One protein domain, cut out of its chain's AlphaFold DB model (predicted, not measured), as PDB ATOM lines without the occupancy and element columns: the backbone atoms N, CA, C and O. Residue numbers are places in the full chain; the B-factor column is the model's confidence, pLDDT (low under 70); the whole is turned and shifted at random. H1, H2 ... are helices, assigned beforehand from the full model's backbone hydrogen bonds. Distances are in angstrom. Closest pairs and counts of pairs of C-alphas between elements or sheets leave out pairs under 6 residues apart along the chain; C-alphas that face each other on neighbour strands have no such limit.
ATOM      1  N   THR A   2      12.097 -40.053 -24.389       65.69
ATOM      2  CA  THR A   2      12.426 -41.430 -24.810       65.69
ATOM      3  C   THR A   2      11.471 -42.030 -25.853       65.69
ATOM      4  O   THR A   2      11.942 -42.639 -26.805       65.69
ATOM      5  N   ALA A   3      10.162 -41.760 -25.769       67.44
ATOM      6  CA  ALA A   3       9.178 -42.282 -26.732       67.44
ATOM      7  C   ALA A   3       9.353 -41.736 -28.163       67.44
ATOM      8  O   ALA A   3       9.233 -42.473 -29.135       67.44
ATOM      9  N   LYS A   4       9.699 -40.445 -28.308       72.69
ATOM     10  CA  LYS A   4       9.979 -39.849 -29.626       72.69
ATOM     11  C   LYS A   4      11.245 -40.436 -30.255       72.69
ATOM     12  O   LYS A   4      11.263 -40.657 -31.461       72.69
ATOM     13  N   ALA A   5      12.277 -40.693 -29.449       71.56
ATOM     14  CA  ALA A   5      13.514 -41.318 -29.912       71.56
ATOM     15  C   ALA A   5      13.288 -42.774 -30.351       71.56
ATOM     16  O   ALA A   5      13.758 -43.157 -31.418       71.56
ATOM     17  N   ASP A   6      12.503 -43.547 -29.593       72.56
ATOM     18  CA  ASP A   6      12.088 -44.905 -29.971       72.56
ATOM     19  C   ASP A   6      11.374 -44.934 -31.328       72.56
ATOM     20  O   ASP A   6      11.732 -45.728 -32.197       72.56
ATOM     21  N   CYS A   7      10.393 -44.047 -31.536       77.75
ATOM     22  CA  CYS A   7       9.676 -43.951 -32.809       77.75
ATOM     23  C   CYS A   7      10.607 -43.573 -33.967       77.75
ATOM     24  O   CYS A   7      10.524 -44.162 -35.040       77.75
ATOM     25  N   LEU A   8      11.513 -42.614 -33.756       81.88
ATOM     26  CA  LEU A   8      12.474 -42.179 -34.772       81.88
ATOM     27  C   LEU A   8      13.429 -43.297 -35.190       81.88
ATOM     28  O   LEU A   8      13.686 -43.460 -36.382       81.88
ATOM     29  N   ILE A   9      13.943 -44.061 -34.227       78.94
ATOM     30  CA  ILE A   9      14.850 -45.178 -34.501       78.94
ATOM     31  C   ILE A   9      14.091 -46.293 -35.218       78.94
ATOM     32  O   ILE A   9      14.524 -46.726 -36.279       78.94
ATOM     33  N   HIS A  10      12.912 -46.680 -34.726       81.31
ATOM     34  CA  HIS A  10      12.098 -47.708 -35.374       81.31
ATOM     35  C   HIS A  10      11.735 -47.344 -36.819       81.31
ATOM     36  O   HIS A  10      11.852 -48.189 -37.701       81.31
ATOM     37  N   ASN A  11      11.377 -46.087 -37.087       81.56
ATOM     38  CA  ASN A  11      11.050 -45.634 -38.439       81.56
ATOM     39  C   ASN A  11      12.265 -45.622 -39.380       81.56
ATOM     40  O   ASN A  11      12.088 -45.748 -40.588       81.56
ATOM     41  N   LYS A  12      13.487 -45.451 -38.857       81.88
ATOM     42  CA  LYS A  12      14.712 -45.399 -39.672       81.88
ATOM     43  C   LYS A  12      15.411 -46.744 -39.845       81.88
ATOM     44  O   LYS A  12      16.001 -46.960 -40.896       81.88
ATOM     45  N   THR A  13      15.385 -47.618 -38.842       77.00
ATOM     46  CA  THR A  13      16.122 -48.894 -38.860       77.00
ATOM     47  C   THR A  13      15.227 -50.126 -38.744       77.00
ATOM     48  O   THR A  13      15.723 -51.240 -38.837       77.00
ATOM     49  N   GLY A  14      13.917 -49.978 -38.515       78.62
ATOM     50  CA  GLY A  14      12.991 -51.098 -38.293       78.62
ATOM     51  C   GLY A  14      13.116 -51.746 -36.908       78.62
ATOM     52  O   GLY A  14      12.230 -52.481 -36.473       78.62
ATOM     53  N   THR A  15      14.159 -51.421 -36.148       72.44
ATOM     54  CA  THR A  15      14.458 -52.018 -34.843       72.44
ATOM     55  C   THR A  15      13.668 -51.344 -33.720       72.44
ATOM     56  O   THR A  15      13.776 -50.138 -33.504       72.44
ATOM     57  N   ARG A  16      12.893 -52.120 -32.949       75.06
ATOM     58  CA  ARG A  16      12.264 -51.642 -31.703       75.06
ATOM     59  C   ARG A  16      13.216 -51.819 -30.522       75.06
ATOM     60  O   ARG A  16      13.519 -52.951 -30.151       75.06
ATOM     61  N   LEU A  17      13.648 -50.705 -29.929       70.19
ATOM     62  CA  LEU A  17      14.567 -50.689 -28.782       70.19
ATOM     63  C   LEU A  17      13.857 -50.551 -27.425       70.19
ATOM     64  O   LEU A  17      14.424 -50.941 -26.409       70.19
ATOM     65  N   ASN A  18      12.615 -50.054 -27.406       68.62
ATOM     66  CA  ASN A  18      11.790 -49.890 -26.203       68.62
ATOM     67  C   ASN A  18      12.540 -49.163 -25.070       68.62
ATOM     68  O   ASN A  18      12.642 -49.626 -23.933       68.62
ATOM     69  N   LEU A  19      13.120 -48.013 -25.395       68.75
ATOM     70  CA  LEU A  19      13.854 -47.144 -24.478       68.75
ATOM     71  C   LEU A  19      12.977 -46.635 -23.323       68.75
ATOM     72  O   LEU A  19      13.509 -46.204 -22.306       68.75
ATOM     73  N   CYS A  20      11.649 -46.664 -23.465       63.38
ATOM     74  CA  CYS A  20      10.716 -46.298 -22.395       63.38
ATOM     75  C   CYS A  20      10.598 -47.367 -21.299       63.38
ATOM     76  O   CYS A  20      10.478 -47.006 -20.130       63.38
ATOM     77  N   SER A  21      10.642 -48.658 -21.648       64.31
ATOM     78  CA  SER A  21      10.657 -49.748 -20.658       64.31
ATOM     79  C   SER A  21      12.057 -50.022 -20.113       64.31
ATOM     80  O   SER A  21      12.204 -50.571 -19.023       64.31
ATOM     81  N   ASN A  22      13.095 -49.660 -20.869       59.22
ATOM     82  CA  ASN A  22      14.475 -49.782 -20.429       59.22
ATOM     83  C   ASN A  22      14.822 -48.606 -19.519       59.22
ATOM     84  O   ASN A  22      14.946 -47.462 -19.955       59.22
ATOM     85  N   HIS A  23      14.991 -48.882 -18.230       59.34
ATOM     86  CA  HIS A  23      15.386 -47.861 -17.273       59.34
ATOM     87  C   HIS A  23      16.851 -47.463 -17.494       59.34
ATOM     88  O   HIS A  23      17.764 -48.049 -16.915       59.34
ATOM     89  N   ILE A  24      17.113 -46.473 -18.352       60.69
ATOM     90  CA  ILE A  24      18.468 -45.972 -18.648       60.69
ATOM     91  C   ILE A  24      18.954 -45.095 -17.476       60.69
ATOM     92  O   ILE A  24      19.186 -43.898 -17.616       60.69
ATOM     93  N   ARG A  25      19.065 -45.688 -16.284       60.72
ATOM     94  CA  ARG A  25      19.522 -45.035 -15.044       60.72
ATOM     95  C   ARG A  25      21.028 -45.153 -14.803       60.72
ATOM     96  O   ARG A  25      21.571 -44.344 -14.068       60.72
ATOM     97  N   CYS A  26      21.711 -46.121 -15.423       65.38
ATOM     98  CA  CYS A  26      23.149 -46.345 -15.239       65.38
ATOM     99  C   CYS A  26      23.869 -46.631 -16.558       65.38
ATOM    100  O   CYS A  26      23.263 -47.073 -17.539       65.38
ATOM    101  N   VAL A  27      25.190 -46.431 -16.551       71.12
ATOM    102  CA  VAL A  27      26.096 -46.789 -17.656       71.12
ATOM    103  C   VAL A  27      25.941 -48.264 -18.036       71.12
ATOM    104  O   VAL A  27      25.895 -48.578 -19.223       71.12
ATOM    105  N   CYS A  28      25.726 -49.147 -17.055       70.12
ATOM    106  CA  CYS A  28      25.437 -50.562 -17.276       70.12
ATOM    107  C   CYS A  28      24.260 -50.810 -18.236       70.12
ATOM    108  O   CYS A  28      24.373 -51.624 -19.151       70.12
ATOM    109  N   HIS A  29      23.159 -50.066 -18.103       67.88
ATOM    110  CA  HIS A  29      21.996 -50.209 -18.983       67.88
ATOM    111  C   HIS A  29      22.265 -49.685 -20.401       67.88
ATOM    112  O   HIS A  29      21.746 -50.238 -21.367       67.88
ATOM    113  N   LYS A  30      23.117 -48.660 -20.552       76.50
ATOM    114  CA  LYS A  30      23.547 -48.168 -21.875       76.50
ATOM    115  C   LYS A  30      24.420 -49.197 -22.589       76.50
ATOM    116  O   LYS A  30      24.196 -49.473 -23.763       76.50
ATOM    117  N   VAL A  31      25.374 -49.787 -21.871       81.44
ATOM    118  CA  VAL A  31      26.245 -50.844 -22.403       81.44
ATOM    119  C   VAL A  31      25.416 -52.068 -22.793       81.44
ATOM    120  O   VAL A  31      25.567 -52.565 -23.905       81.44
ATOM    121  N   ALA A  32      24.478 -52.493 -21.942       77.56
ATOM    122  CA  ALA A  32      23.576 -53.604 -22.242       77.56
ATOM    123  C   ALA A  32      22.733 -53.351 -23.502       77.56
ATOM    124  O   ALA A  32      22.604 -54.241 -24.336       77.56
ATOM    125  N   LEU A  33      22.202 -52.137 -23.691       77.50
ATOM    126  CA  LEU A  33      21.441 -51.785 -24.893       77.50
ATOM    127  C   LEU A  33      22.290 -51.841 -26.169       77.50
ATOM    128  O   LEU A  33      21.840 -52.401 -27.165       77.50
ATOM    129  N   ILE A  34      23.512 -51.301 -26.138       83.62
ATOM    130  CA  ILE A  34      24.425 -51.314 -27.293       83.62
ATOM    131  C   ILE A  34      24.829 -52.748 -27.639       83.62
ATOM    132  O   ILE A  34      24.780 -53.133 -28.805       83.62
ATOM    133  N   LEU A  35      25.187 -53.549 -26.631       82.25
ATOM    134  CA  LEU A  35      25.573 -54.944 -26.828       82.25
ATOM    135  C   LEU A  35      24.404 -55.780 -27.347       82.25
ATOM    136  O   LEU A  35      24.577 -56.512 -28.313       82.25
ATOM    137  N   ASN A  36      23.208 -55.641 -26.769       78.06
ATOM    138  CA  ASN A  36      22.032 -56.397 -27.200       78.06
ATOM    139  C   ASN A  36      21.592 -56.024 -28.621       78.06
ATOM    140  O   ASN A  36      21.256 -56.909 -29.404       78.06
ATOM    141  N   ALA A  37      21.615 -54.734 -28.973       80.94
ATOM    142  CA  ALA A  37      21.330 -54.296 -30.337       80.94
ATOM    143  C   ALA A  37      22.397 -54.807 -31.320       80.94
ATOM    144  O   ALA A  37      22.054 -55.375 -32.353       80.94
ATOM    145  N   GLY A  38      23.681 -54.680 -30.971       76.56
ATOM    146  CA  GLY A  38      24.791 -55.157 -31.797       76.56
ATOM    147  C   GLY A  38      24.780 -56.674 -32.005       76.56
ATOM    148  O   GLY A  38      24.926 -57.135 -33.129       76.56
ATOM    149  N   LEU A  39      24.544 -57.461 -30.953       76.25
ATOM    150  CA  LEU A  39      24.450 -58.924 -31.035       76.25
ATOM    151  C   LEU A  39      23.278 -59.385 -31.909       76.25
ATOM    152  O   LEU A  39      23.402 -60.385 -32.612       76.25
ATOM    153  N   LYS A  40      22.163 -58.646 -31.891       72.69
ATOM    154  CA  LYS A  40      20.990 -58.934 -32.723       72.69
ATOM    155  C   LYS A  40      21.257 -58.675 -34.209       72.69
ATOM    156  O   LYS A  40      20.840 -59.476 -35.034       72.69
ATOM    157  N   GLU A  41      21.986 -57.609 -34.538       77.75
ATOM    158  CA  GLU A  41      22.412 -57.302 -35.916       77.75
ATOM    159  C   GLU A  41      23.487 -58.267 -36.433       77.75
ATOM    160  O   GLU A  41      23.507 -58.612 -37.611       77.75
ATOM    161  N   LEU A  42      24.364 -58.757 -35.550       71.88
ATOM    162  CA  LEU A  42      25.394 -59.733 -35.914       71.88
ATOM    163  C   LEU A  42      24.827 -61.113 -36.275       71.88
ATOM    164  O   LEU A  42      25.585 -61.942 -36.776       71.88
ATOM    165  N   ASN A  43      23.529 -61.348 -36.037       65.31
ATOM    166  CA  ASN A  43      22.793 -62.550 -36.434       65.31
ATOM    167  C   ASN A  43      23.590 -63.834 -36.153       65.31
ATOM    168  O   ASN A  43      23.708 -64.731 -36.989       65.31
TER     169      ASN A  43
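This is residues 2 to 43 of the 194 residues of an uncharacterized protein of Puccinia coronata f. sp. avenae (UniProt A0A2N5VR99). Two helices, H1 and then H2, point much the same way with a gap between them, and one long unnamed link runs back from the end of H1 to the start of H2, making a flat, open Z. The printed part has 42 residues, with two named helices and no named strand, and its class is all helix. It is only just compact, close to loose, with a radius of gyration of the C-alphas of 10.5 A; the C-alphas span 26 by 26 by 11 A.

Find C-alpha 2 at (12.426, -41.430, -24.810); from there H1 runs through residues 2 to 13, 16.3 A long. Next look at C-alpha 27 at (26.096, -46.789, -17.656), where H2, residues 27 to 41, begins; it ends 21.4 A away at C-alpha 41, (22.412, -57.302, -35.916).

H1 and H2 are apart, with no C-alpha of the one within 8 A of the other. In both helices, each O i to N i+4 pair is within hydrogen-bond range.

The C-alphas of Arg 25 and Asn 43 are the two farthest apart, 27.8 A. Residues 14 to 26 form the long link, and the printed part has no cut. Mean pLDDT of the printed part is 73.0; look for values under 70 at residues 2 to 3, 18 to 26, 29 and 43.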